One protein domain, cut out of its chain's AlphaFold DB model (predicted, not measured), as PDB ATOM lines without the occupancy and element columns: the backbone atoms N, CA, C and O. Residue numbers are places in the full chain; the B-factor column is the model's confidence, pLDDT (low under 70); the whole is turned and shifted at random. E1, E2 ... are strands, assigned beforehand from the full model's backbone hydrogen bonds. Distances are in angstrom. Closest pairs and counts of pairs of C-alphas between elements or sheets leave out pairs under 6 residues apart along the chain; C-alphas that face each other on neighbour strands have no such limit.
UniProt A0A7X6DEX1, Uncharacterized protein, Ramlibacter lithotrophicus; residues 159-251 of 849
ATOM      1  N   THR A 159      62.743  22.554 -37.827       80.25
ATOM      2  CA  THR A 159      61.893  21.696 -37.002       80.25
ATOM      3  C   THR A 159      61.388  22.492 -35.810       80.25
ATOM      4  O   THR A 159      62.174  22.968 -34.993       80.25
ATOM      5  N   TYR A 160      60.071  22.604 -35.695       83.62
ATOM      6  CA  TYR A 160      59.423  23.159 -34.518       83.62
ATOM      7  C   TYR A 160      59.019  22.016 -33.596       83.62
ATOM      8  O   TYR A 160      58.395  21.064 -34.058       83.62
ATOM      9  N   THR A 161      59.360  22.116 -32.311       86.75
ATOM     10  CA  THR A 161      59.020  21.113 -31.294       86.75
ATOM     11  C   THR A 161      58.480  21.812 -30.054       86.75
ATOM     12  O   THR A 161      59.177  22.619 -29.445       86.75
ATOM     13  N   TYR A 162      57.256  21.475 -29.660       86.88
ATOM     14  CA  TYR A 162      56.577  22.041 -28.496       86.88
ATOM     15  C   TYR A 162      56.217  20.917 -27.533       86.88
ATOM     16  O   TYR A 162      55.444  20.031 -27.893       86.88
ATOM     17  N   GLY A 163      56.794  20.935 -26.332       86.69
ATOM     18  CA  GLY A 163      56.564  19.934 -25.288       86.69
ATOM     19  C   GLY A 163      55.586  20.408 -24.213       86.69
ATOM     20  O   GLY A 163      55.315  21.599 -24.081       86.69
ATOM     21  N   GLY A 164      55.062  19.464 -23.427       83.81
ATOM     22  CA  GLY A 164      54.170  19.770 -22.301       83.81
ATOM     23  C   GLY A 164      52.779  20.262 -22.714       83.81
ATOM     24  O   GLY A 164      52.055  20.818 -21.894       83.81
ATOM     25  N   CYS A 165      52.390  20.060 -23.974       88.25
ATOM     26  CA  CYS A 165      51.106  20.509 -24.493       88.25
ATOM     27  C   CYS A 165      49.946  19.668 -23.939       88.25
ATOM     28  O   CYS A 165      50.081  18.465 -23.690       88.25
ATOM     29  N   THR A 166      48.771  20.286 -23.837       90.50
ATOM     30  CA  THR A 166      47.492  19.579 -23.712       90.50
ATOM     31  C   THR A 166      46.773  19.637 -25.049       90.50
ATOM     32  O   THR A 166      46.589  20.720 -25.598       90.50
ATOM     33  N   ALA A 167      46.370  18.488 -25.585       90.50
ATOM     34  CA  ALA A 167      45.602  18.409 -26.819       90.50
ATOM     35  C   ALA A 167      44.201  17.888 -26.538       90.50
ATOM     36  O   ALA A 167      44.032  16.807 -25.976       90.50
ATOM     37  N   GLN A 168      43.204  18.646 -26.969       91.62
ATOM     38  CA  GLN A 168      41.824  18.209 -27.039       91.62
ATOM     39  C   GLN A 168      41.506  17.838 -28.489       91.62
ATOM     40  O   GLN A 168      41.371  18.703 -29.356       91.62
ATOM     41  N   PHE A 169      41.381  16.540 -28.733       89.88
ATOM     42  CA  PHE A 169      40.952  15.965 -29.997       89.88
ATOM     43  C   PHE A 169      39.436  16.103 -30.118       89.88
ATOM     44  O   PHE A 169      38.688  15.677 -29.235       89.88
ATOM     45  N   ARG A 170      38.999  16.745 -31.199       87.69
ATOM     46  CA  ARG A 170      37.603  17.027 -31.522       87.69
ATOM     47  C   ARG A 170      37.281  16.342 -32.840       87.69
ATOM     48  O   ARG A 170      37.509  16.910 -33.907       87.69
ATOM     49  N   ASP A 171      36.763  15.130 -32.730       86.00
ATOM     50  CA  ASP A 171      36.119  14.443 -33.846       86.00
ATOM     51  C   ASP A 171      34.811  15.182 -34.157       86.00
ATOM     52  O   ASP A 171      33.944  15.320 -33.284       86.00
ATOM     53  N   ARG A 172      34.695  15.740 -35.367       84.00
ATOM     54  CA  ARG A 172      33.490  16.478 -35.793       84.00
ATOM     55  C   ARG A 172      32.651  15.680 -36.792       84.00
ATOM     56  O   ARG A 172      31.794  16.257 -37.474       84.00
ATOM     57  N   GLY A 173      32.840  14.362 -36.857       75.62
ATOM     58  CA  GLY A 173      32.084  13.464 -37.717       75.62
ATOM     59  C   GLY A 173      32.221  13.871 -39.181       75.62
ATOM     60  O   GLY A 173      33.309  13.883 -39.724       75.62
ATOM     61  N   ARG A 174      31.123  14.258 -39.849       72.00
ATOM     62  CA  ARG A 174      31.161  14.691 -41.268       72.00
ATOM     63  C   ARG A 174      31.863  16.039 -41.508       72.00
ATOM     64  O   ARG A 174      32.010  16.433 -42.662       72.00
ATOM     65  N   SER A 175      32.237  16.759 -40.453       77.25
ATOM     66  CA  SER A 175      32.965  18.030 -40.540       77.25
ATOM     67  C   SER A 175      34.456  17.822 -40.286       77.25
ATOM     68  O   SER A 175      34.854  16.809 -39.730       77.25
ATOM     69  N   VAL A 176      35.284  18.796 -40.666       81.19
ATOM     70  CA  VAL A 176      36.738  18.739 -40.460       81.19
ATOM     71  C   VAL A 176      37.084  18.500 -38.985       81.19
ATOM     72  O   VAL A 176      36.690  19.287 -38.118       81.19
ATOM     73  N   ASP A 177      37.837  17.428 -38.729       89.38
ATOM     74  CA  ASP A 177      38.390  17.089 -37.418       89.38
ATOM     75  C   ASP A 177      39.368  18.162 -36.941       89.38
ATOM     76  O   ASP A 177      40.078  18.788 -37.737       89.38
ATOM     77  N   GLN A 178      39.420  18.379 -35.626       90.69
ATOM     78  CA  GLN A 178      40.233  19.442 -35.044       90.69
ATOM     79  C   GLN A 178      41.018  18.984 -33.820       90.69
ATOM     80  O   GLN A 178      40.564  18.160 -33.029       90.69
ATOM     81  N   ILE A 179      42.179  19.593 -33.619       91.75
ATOM     82  CA  ILE A 179      42.969  19.467 -32.397       91.75
ATOM     83  C   ILE A 179      43.074  20.856 -31.783       91.75
ATOM     84  O   ILE A 179      43.696  21.745 -32.362       91.75
ATOM     85  N   LEU A 180      42.466  21.066 -30.619       91.38
ATOM     86  CA  LEU A 180      42.740  22.261 -29.827       91.38
ATOM     87  C   LEU A 180      43.953  21.985 -28.948       91.38
ATOM     88  O   LEU A 180      43.898  21.109 -28.090       91.38
ATOM     89  N   VAL A 181      45.022  22.751 -29.135       92.12
ATOM     90  CA  VAL A 181      46.246  22.611 -28.352       92.12
ATOM     91  C   VAL A 181      46.416  23.798 -27.417       92.12
ATOM     92  O   VAL A 181      46.384  24.949 -27.851       92.12
ATOM     93  N   THR A 182      46.615  23.525 -26.133       90.12
ATOM     94  CA  THR A 182      46.755  24.528 -25.073       90.12
ATOM     95  C   THR A 182      48.006  24.264 -24.228       90.12
ATOM     96  O   THR A 182      48.557  23.162 -24.215       90.12
ATOM     97  N   GLY A 183      48.486  25.298 -23.532       83.56
ATOM     98  CA  GLY A 183      49.551  25.173 -22.526       83.56
ATOM     99  C   GLY A 183      50.999  25.224 -23.029       83.56
ATOM    100  O   GLY A 183      51.898  25.271 -22.200       83.56
ATOM    101  N   CYS A 184      51.245  25.272 -24.342       85.00
ATOM    102  CA  CYS A 184      52.609  25.301 -24.899       85.00
ATOM    103  C   CYS A 184      52.892  26.459 -25.876       85.00
ATOM    104  O   CYS A 184      53.927  26.466 -26.534       85.00
ATOM    105  N   GLY A 185      51.994  27.449 -25.971       82.25
ATOM    106  CA  GLY A 185      52.263  28.707 -26.690       82.25
ATOM    107  C   GLY A 185      52.425  28.588 -28.211       82.25
ATOM    108  O   GLY A 185      53.066  29.438 -28.818       82.25
ATOM    109  N   LEU A 186      51.858  27.548 -28.828       85.38
ATOM    110  CA  LEU A 186      51.891  27.334 -30.279       85.38
ATOM    111  C   LEU A 186      51.327  28.546 -31.040       85.38
ATOM    112  O   LEU A 186      50.183  28.918 -30.768       85.38
ATOM    113  N   PRO A 187      52.041  29.130 -32.018       80.12
ATOM    114  CA  PRO A 187      51.511  30.236 -32.802       80.12
ATOM    115  C   PRO A 187      50.395  29.750 -33.733       80.12
ATOM    116  O   PRO A 187      50.490  28.706 -34.381       80.12
ATOM    117  N   ALA A 188      49.318  30.528 -33.799       78.25
ATOM    118  CA  ALA A 188      48.139  30.190 -34.589       78.25
ATOM    119  C   ALA A 188      48.275  30.511 -36.089       78.25
ATOM    120  O   ALA A 188      47.500  29.990 -36.890       78.25
ATOM    121  N   SER A 189      49.232  31.363 -36.468       73.94
ATOM    122  CA  SER A 189      49.494  31.795 -37.848       73.94
ATOM    123  C   SER A 189      50.949  32.258 -38.007       73.94
ATOM    124  O   SER A 189      51.646  32.419 -37.004       73.94
ATOM    125  N   GLY A 190      51.395  32.473 -39.247       66.19
ATOM    126  CA  GLY A 190      52.751  32.933 -39.560       66.19
ATOM    127  C   GLY A 190      53.817  31.832 -39.516       66.19
ATOM    128  O   GLY A 190      53.508  30.636 -39.423       66.19
ATOM    129  N   ASP A 191      55.079  32.252 -39.602       63.44
ATOM    130  CA  ASP A 191      56.242  31.365 -39.564       63.44
ATOM    131  C   ASP A 191      56.341  30.648 -38.213       63.44
ATOM    132  O   ASP A 191      56.329  31.264 -37.149       63.44
ATOM    133  N   GLY A 192      56.403  29.316 -38.260       67.81
ATOM    134  CA  GLY A 192      56.385  28.470 -37.068       67.81
ATOM    135  C   GLY A 192      55.010  28.102 -36.539       67.81
ATOM    136  O   GLY A 192      54.950  27.485 -35.479       67.81
ATOM    137  N   SER A 193      53.931  28.419 -37.266       82.69
ATOM    138  CA  SER A 193      52.598  27.844 -37.038       82.69
ATOM    139  C   SER A 193      52.464  26.440 -37.645       82.69
ATOM    140  O   SER A 193      53.175  26.109 -38.600       82.69
ATOM    141  N   PRO A 194      51.542  25.599 -37.139       79.31
ATOM    142  CA  PRO A 194      51.296  24.279 -37.718       79.31
ATOM    143  C   PRO A 194      50.814  24.328 -39.178       79.31
ATOM    144  O   PRO A 194      51.126  23.432 -39.955       79.31
ATOM    145  N   ALA A 195      50.113  25.398 -39.580       70.56
ATOM    146  CA  ALA A 195      49.689  25.614 -40.968       70.56
ATOM    147  C   ALA A 195      50.858  25.854 -41.943       70.56
ATOM    148  O   ALA A 195      50.689  25.689 -43.148       70.56
ATOM    149  N   ALA A 196      52.039  26.224 -41.439       67.31
ATOM    150  CA  ALA A 196      53.248  26.393 -42.242       67.31
ATOM    151  C   ALA A 196      54.006  25.068 -42.486       67.31
ATOM    152  O   ALA A 196      55.071  25.082 -43.104       67.31
ATOM    153  N   ALA A 197      53.494  23.930 -41.996       69.88
ATOM    154  CA  ALA A 197      54.056  22.611 -42.274       69.88
ATOM    155  C   ALA A 197      53.867  22.252 -43.758       69.88
ATOM    156  O   ALA A 197      52.748  22.181 -44.263       69.88
ATOM    157  N   ASP A 198      54.964  21.998 -44.466       62.53
ATOM    158  CA  ASP A 198      54.920  21.525 -45.849       62.53
ATOM    159  C   ASP A 198      54.270  20.129 -45.900       62.53
ATOM    160  O   ASP A 198      54.552  19.262 -45.069       62.53
ATOM    161  N   LYS A 199      53.338  19.931 -46.839       61.81
ATOM    162  CA  LYS A 199      52.384  18.796 -46.893       61.81
ATOM    163  C   LYS A 199      51.425  18.685 -45.694       61.81
ATOM    164  O   LYS A 199      50.701  17.699 -45.590       61.81
ATOM    165  N   GLY A 200      51.409  19.675 -44.800       70.12
ATOM    166  CA  GLY A 200      50.523  19.738 -43.640       70.12
ATOM    167  C   GLY A 200      50.829  18.717 -42.540       70.12
ATOM    168  O   GLY A 200      50.021  18.581 -41.632       70.12
ATOM    169  N   ILE A 201      51.936  17.967 -42.579       82.75
ATOM    170  CA  ILE A 201      52.135  16.869 -41.615       82.75
ATOM    171  C   ILE A 201      52.648  17.380 -40.264       82.75
ATOM    172  O   ILE A 201      53.705  18.002 -40.167       82.75
ATOM    173  N   ILE A 202      51.916  17.037 -39.205       88.12
ATOM    174  CA  ILE A 202      52.247  17.297 -37.807       88.12
ATOM    175  C   ILE A 202      52.338  15.961 -37.075       88.12
ATOM    176  O   ILE A 202      51.421  15.139 -37.134       88.12
ATOM    177  N   VAL A 203      53.427  15.752 -36.343       89.56
ATOM    178  CA  VAL A 203      53.636  14.585 -35.487       89.56
ATOM    179  C   VAL A 203      53.267  14.947 -34.054       89.56
ATOM    180  O   VAL A 203      53.811  15.890 -33.481       89.56
ATOM    181  N   VAL A 204      52.375  14.163 -33.460       90.12
ATOM    182  CA  VAL A 204      51.972  14.285 -32.058       90.12
ATOM    183  C   VAL A 204      52.455  13.056 -31.312       90.12
ATOM    184  O   VAL A 204      52.123  11.930 -31.694       90.12
ATOM    185  N   SER A 205      53.241  13.252 -30.256       87.94
ATOM    186  CA  SER A 205      53.856  12.146 -29.523       87.94
ATOM    187  C   SER A 205      53.900  12.330 -28.007       87.94
ATOM    188  O   SER A 205      54.131  13.431 -27.521       87.94
ATOM    189  N   ALA A 206      53.757  11.233 -27.268       84.94
ATOM    190  CA  ALA A 206      54.049  11.077 -25.841       84.94
ATOM    191  C   ALA A 206      54.486   9.626 -25.564       84.94
ATOM    192  O   ALA A 206      54.503   8.794 -26.469       84.94
ATOM    193  N   SER A 207      54.844   9.300 -24.318       77.56
ATOM    194  CA  SER A 207      55.212   7.930 -23.932       77.56
ATOM    195  C   SER A 207      54.095   6.935 -24.293       77.56
ATOM    196  O   SER A 207      53.031   6.953 -23.682       77.56
ATOM    197  N   GLY A 208      54.328   6.090 -25.304       77.31
ATOM    198  CA  GLY A 208      53.357   5.106 -25.803       77.31
ATOM    199  C   GLY A 208      52.351   5.616 -26.850       77.31
ATOM    200  O   GLY A 208      51.501   4.843 -27.283       77.31
ATOM    201  N   PHE A 209      52.445   6.874 -27.298       80.50
ATOM    202  CA  PHE A 209      51.577   7.452 -28.333       80.50
ATOM    203  C   PHE A 209      52.415   8.197 -29.376       80.50
ATOM    204  O   PHE A 209      53.151   9.115 -29.032       80.50
ATOM    205  N   ARG A 210      52.297   7.844 -30.658       87.94
ATOM    206  CA  ARG A 210      52.841   8.625 -31.781       87.94
ATOM    207  C   ARG A 210      51.862   8.537 -32.938       87.94
ATOM    208  O   ARG A 210      51.590   7.442 -33.420       87.94
ATOM    209  N   LYS A 211      51.345   9.675 -33.387       86.56
ATOM    210  CA  LYS A 211      50.459   9.737 -34.548       86.56
ATOM    211  C   LYS A 211      50.803  10.939 -35.411       86.56
ATOM    212  O   LYS A 211      51.184  11.989 -34.899       86.56
ATOM    213  N   GLU A 212      50.690  10.754 -36.717       89.31
ATOM    214  CA  GLU A 212      50.881  11.810 -37.703       89.31
ATOM    215  C   GLU A 212      49.516  12.263 -38.204       89.31
ATOM    216  O   GLU A 212      48.639  11.440 -38.474       89.31
ATOM    217  N   PHE A 213      49.341  13.574 -38.303       88.06
ATOM    218  CA  PHE A 213      48.128  14.191 -38.806       88.06
ATOM    219  C   PHE A 213      48.480  15.136 -39.935       88.06
ATOM    220  O   PHE A 213      49.451  15.878 -39.848       88.06
ATOM    221  N   SER A 214      47.668  15.134 -40.980       85.94
ATOM    222  CA  SER A 214      47.729  16.146 -42.030       85.94
ATOM    223  C   SER A 214      46.820  17.314 -41.646       85.94
ATOM    224  O   SER A 214      45.654  17.107 -41.319       85.94
ATOM    225  N   SER A 215      47.353  18.529 -41.641       84.56
ATOM    226  CA  SER A 215      46.698  19.776 -41.261       84.56
ATOM    227  C   SER A 215      46.320  20.591 -42.489       84.56
ATOM    228  O   SER A 215      47.074  20.674 -43.456       84.56
ATOM    229  N   THR A 216      45.140  21.198 -42.433       78.25
ATOM    230  CA  THR A 216      44.568  22.058 -43.480       78.25
ATOM    231  C   THR A 216      44.535  23.532 -43.085       78.25
ATOM    232  O   THR A 216      44.192  24.378 -43.906       78.25
ATOM    233  N   GLY A 217      44.901  23.856 -41.843       81.69
ATOM    234  CA  GLY A 217      44.965  25.222 -41.338       81.69
ATOM    235  C   GLY A 217      45.034  25.278 -39.815       81.69
ATOM    236  O   GLY A 217      44.724  24.304 -39.124       81.69
ATOM    237  N   SER A 218      45.410  26.437 -39.284       87.81
ATOM    238  CA  SER A 218      45.385  26.732 -37.853       87.81
ATOM    239  C   SER A 218      44.772  28.105 -37.600       87.81
ATOM    240  O   SER A 218      44.881  29.000 -38.435       87.81
ATOM    241  N   SER A 219      44.105  28.270 -36.461       82.12
ATOM    242  CA  SER A 219      43.484  29.536 -36.074       82.12
ATOM    243  C   SER A 219      43.620  29.795 -34.573       82.12
ATOM    244  O   SER A 219      43.723  28.844 -33.787       82.12
ATOM    245  N   PRO A 220      43.592  31.070 -34.142       85.31
ATOM    246  CA  PRO A 220      43.556  31.398 -32.723       85.31
ATOM    247  C   PRO A 220      42.299  30.814 -32.068       85.31
ATOM    248  O   PRO A 220      41.227  30.807 -32.674       85.31
ATOM    249  N   ASN A 221      42.416  30.340 -30.829       83.56
ATOM    250  CA  ASN A 221      41.278  29.917 -30.018       83.56
ATOM    251  C   ASN A 221      41.485  30.366 -28.559       83.56
ATOM    252  O   ASN A 221      42.624  30.414 -28.094       83.56
ATOM    253  N   PRO A 222      40.429  30.679 -27.789       81.00
ATOM    254  CA  PRO A 222      40.584  31.006 -26.374       81.00
ATOM    255  C   PRO A 222      41.380  29.919 -25.632       81.00
ATOM    256  O   PRO A 222      40.999  28.748 -25.634       81.00
ATOM    257  N   GLY A 223      42.519  30.306 -25.053       74.12
ATOM    258  CA  GLY A 223      43.417  29.408 -24.319       74.12
ATOM    259  C   GLY A 223      44.426  28.606 -25.157       74.12
ATOM    260  O   GLY A 223      45.184  27.836 -24.564       74.12
ATOM    261  N   GLY A 224      44.485  28.761 -26.491       87.38
ATOM    262  CA  GLY A 224      45.486  28.073 -27.320       87.38
ATOM    263  C   GLY A 224      45.295  28.177 -28.840       87.38
ATOM    264  O   GLY A 224      44.727  29.138 -29.351       87.38
ATOM    265  N   THR A 225      45.769  27.168 -29.574       91.31
ATOM    266  CA  THR A 225      45.736  27.124 -31.047       91.31
ATOM    267  C   THR A 225      44.890  25.957 -31.528       91.31
ATOM    268  O   THR A 225      45.084  24.818 -31.102       91.31
ATOM    269  N   LEU A 226      43.936  26.241 -32.413       91.19
ATOM    270  CA  LEU A 226      43.089  25.233 -33.037       91.19
ATOM    271  C   LEU A 226      43.706  24.811 -34.367       91.19
ATOM    272  O   LEU A 226      43.962  25.651 -35.223       91.19
ATOM    273  N   ILE A 227      43.928  23.515 -34.542       91.19
ATOM    274  CA  ILE A 227      44.492  22.917 -35.752       91.19
ATOM    275  C   ILE A 227      43.374  22.151 -36.453       91.19
ATOM    276  O   ILE A 227      42.761  21.273 -35.850       91.19
ATOM    277  N   SER A 228      43.111  22.476 -37.715       89.31
ATOM    278  CA  SER A 228      42.176  21.743 -38.574       89.31
ATOM    279  C   SER A 228      42.922  20.653 -39.335       89.31
ATOM    280  O   SER A 228      44.044  20.882 -39.797       89.31
ATOM    281  N   LEU A 229      42.323  19.467 -39.440       87.50
ATOM    282  CA  LEU A 229      42.925  18.292 -40.071       87.50
ATOM    283  C   LEU A 229      42.354  18.030 -41.474       87.50
ATOM    284  O   LEU A 229      41.282  18.508 -41.836       87.50
ATOM    285  N   SER A 230      43.065  17.271 -42.303       79.38
ATOM    286  CA  SER A 230      42.556  16.844 -43.606       79.38
ATOM    287  C   SER A 230      41.723  15.568 -43.462       79.38
ATOM    288  O   SER A 230      42.257  14.491 -43.173       79.38
ATOM    289  N   GLY A 231      40.422  15.675 -43.729       71.75
ATOM    290  CA  GLY A 231      39.493  14.543 -43.715       71.75
ATOM    291  C   GLY A 231      38.900  14.236 -42.337       71.75
ATOM    292  O   GLY A 231      39.387  14.688 -41.307       71.75
ATOM    293  N   THR A 232      37.818  13.463 -42.348       63.22
ATOM    294  CA  THR A 232      36.903  13.209 -41.219       63.22
ATOM    295  C   THR A 232      37.193  11.919 -40.440       63.22
ATOM    296  O   THR A 232      36.361  11.462 -39.670       63.22
ATOM    297  N   ALA A 233      38.308  11.238 -40.727       61.88
ATOM    298  CA  ALA A 233      38.667   9.948 -40.115       61.88
ATOM    299  C   ALA A 233      40.013  10.002 -39.371       61.88
ATOM    300  O   ALA A 233      40.597   8.970 -39.035       61.88
ATOM    301  N   GLN A 234      40.546  11.207 -39.150       71.69
ATOM    302  CA  GLN A 234      41.867  11.384 -38.552       71.69
ATOM    303  C   GLN A 234      41.811  11.141 -37.040       71.69
ATOM    304  O   GLN A 234      42.745  10.571 -36.458       71.69
ATOM    305  N   LEU A 235      40.695  11.505 -36.403       76.50
ATOM    306  CA  LEU A 235      40.446  11.341 -34.976       76.50
ATOM    307  C   LEU A 235      39.347  10.294 -34.780       76.50
ATOM    308  O   LEU A 235      38.172  10.598 -34.864       76.50
ATOM    309  N   GLY A 236      39.725   9.036 -34.524       72.19
ATOM    310  CA  GLY A 236      38.755   7.943 -34.335       72.19
ATOM    311  C   GLY A 236      37.828   8.099 -33.115       72.19
ATOM    312  O   GLY A 236      36.916   7.292 -32.953       72.19
ATOM    313  N   SER A 237      38.086   9.081 -32.244       76.19
ATOM    314  CA  SER A 237      37.201   9.540 -31.169       76.19
ATOM    315  C   SER A 237      37.693  10.875 -30.583       76.19
ATOM    316  O   SER A 237      38.851  11.266 -30.761       76.19
ATOM    317  N   SER A 238      36.815  11.584 -29.860       84.06
ATOM    318  CA  SER A 238      37.173  12.794 -29.102       84.06
ATOM    319  C   SER A 238      37.798  12.463 -27.741       84.06
ATOM    320  O   SER A 238      37.427  11.479 -27.103       84.06
ATOM    321  N   GLY A 239      38.702  13.316 -27.249       85.19
ATOM    322  CA  GLY A 239      39.341  13.144 -25.937       85.19
ATOM    323  C   GLY A 239      40.405  14.201 -25.635       85.19
ATOM    324  O   GLY A 239      40.805  14.949 -26.524       85.19
ATOM    325  N   THR A 240      40.875  14.265 -24.386       88.12
ATOM    326  CA  THR A 240      41.934  15.197 -23.956       88.12
ATOM    327  C   THR A 240      43.149  14.428 -23.457       88.12
ATOM    328  O   THR A 240      43.011  13.538 -22.621       88.12
ATOM    329  N   ILE A 241      44.339  14.788 -23.939       86.38
ATOM    330  CA  ILE A 241      45.610  14.175 -23.538       86.38
ATOM    331  C   ILE A 241      46.591  15.277 -23.133       86.38
ATOM    332  O   ILE A 241      46.791  16.240 -23.875       86.38
ATOM    333  N   ALA A 242      47.201  15.132 -21.958       87.38
ATOM    334  CA  ALA A 242      48.217  16.043 -21.435       87.38
ATOM    335  C   ALA A 242      49.633  15.476 -21.630       87.38
ATOM    336  O   ALA A 242      49.815  14.264 -21.745       87.38
ATOM    337  N   GLY A 243      50.638  16.354 -21.636       85.00
ATOM    338  CA  GLY A 243      52.048  15.953 -21.730       85.00
ATOM    339  C   GLY A 243      52.481  15.532 -23.136       85.00
ATOM    340  O   GLY A 243      53.402  14.732 -23.285       85.00
ATOM    341  N   LEU A 244      51.818  16.055 -24.169       87.88
ATOM    342  CA  LEU A 244      52.151  15.776 -25.562       87.88
ATOM    343  C   LEU A 244      53.297  16.661 -26.058       87.88
ATOM    344  O   LEU A 244      53.476  17.800 -25.624       87.88
ATOM    345  N   THR A 245      54.035  16.126 -27.025       90.12
ATOM    346  CA  THR A 245      54.978  16.854 -27.867       90.12
ATOM    347  C   THR A 245      54.401  16.978 -29.269       90.12
ATOM    348  O   THR A 245      54.039  15.971 -29.878       90.12
ATOM    349  N   PHE A 246      54.324  18.201 -29.781       90.25
ATOM    350  CA  PHE A 246      53.974  18.489 -31.167       90.25
ATOM    351  C   PHE A 246      55.245  18.827 -31.928       90.25
ATOM    352  O   PHE A 246      55.991  19.704 -31.499       90.25
ATOM    353  N   SER A 247      55.482  18.147 -33.047       88.44
ATOM    354  CA  SER A 247      56.616  18.444 -33.914       88.44
ATOM    355  C   SER A 247      56.234  18.448 -35.383       88.44
ATOM    356  O   SER A 247      55.442  17.624 -35.837       88.44
ATOM    357  N   TRP A 248      56.785  19.394 -36.131       88.25
ATOM    358  CA  TRP A 248      56.661  19.442 -37.581       88.25
ATOM    359  C   TRP A 248      57.879  20.127 -38.171       88.25
ATOM    360  O   TRP A 248      58.600  20.866 -37.500       88.25
ATOM    361  N   THR A 249      58.114  19.852 -39.446       79.50
ATOM    362  CA  THR A 249      59.200  20.472 -40.190       79.50
ATOM    363  C   THR A 249      58.597  21.367 -41.253       79.50
ATOM    364  O   THR A 249      57.755  20.931 -42.038       79.50
ATOM    365  N   ARG A 250      59.041  22.620 -41.294       73.12
ATOM    366  CA  ARG A 250      58.853  23.453 -42.476       73.12
ATOM    367  C   ARG A 250      59.952  23.075 -43.462       73.12
ATOM    368  O   ARG A 250      61.095  23.487 -43.274       73.12
ATOM    369  N   THR A 251      59.651  22.259 -44.473       58.41
ATOM    370  CA  THR A 251      60.577  22.101 -45.603       58.41
ATOM    371  C   THR A 251      60.550  23.367 -46.458       58.41
ATOM    372  O   THR A 251      59.497  24.003 -46.573       58.41
TER     373      THR A 251
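What this domain is: This is residues 159 to 251 of the 849 residues of an uncharacterized protein of Ramlibacter lithotrophicus (UniProt A0A7X6DEX1). This is a small closed barrel of six antiparallel strands, with the long strands E1, E4 and E6 each bending sharply as they run round its wall. Round the ring run E1, E2, E5, E4, E3, E6 and back to E1. The 93 printed residues hold no named helix and six strands, E1 to E6 in chain order; the class is all strand. The whole is compact, with a radius of gyration of the C-alphas of 11.8 A, and rounded, spanning 30 by 26 by 25 A.

How they stand to each other: E1, residues 159 to 170, forms a hairpin with E2, residues 178 to 182, with N 168 and O 180 2.8 A apart. E3, residues 201 to 206, and E4, residues 209 to 221, form a hairpin, with N 204 and O 211 2.9 A apart. E4 and E5, residues 224 to 229, form another, with N 226 and O 219 3.0 A apart. E4's pairing is staggered: residues 209 to 214 pair with E3, and 215 to 221 with E5. E3, E4 and E5 are a meander, each strand the antiparallel neighbour of the one before. E2 is antiparallel to E5, with N 179 and O 227 2.9 A apart; E2 to E5 make a Greek key, a meander whose last strand neighbours the strand before it. E6, residues 239 to 250, is antiparallel to E3, with N 205 and O 245 2.9 A apart; E3 to E6 make a second Greek key. E6 and E1 close the barrel, with N 162 and O 246 2.8 A apart. E1 and E4 are apart.

Where its parts are: E1 begins at C-alpha 159 (61.893, 21.696, -37.002), spans 25.3 A and bends by 91 degrees at residue 164. E2, E3 and E5 span 13.0, 16.9 and 16.3 A. E4 spans 24.8 A and bends by 97 degrees at residue 216. E6 spans 27.6 A, bends by 88 degrees at residue 242 and ends at C-alpha 250 (58.853, 23.453, -42.476).

The domain as a whole: The C-alphas of Thr 159 and Arg 174, the two farthest apart, are 31.8 A apart. The printed part has no cut; the link from E2 to E3, residues 183 to 200, is long. Confidence is under 70 at residues 190 to 192, 196 to 199, 232 to 233 and 251.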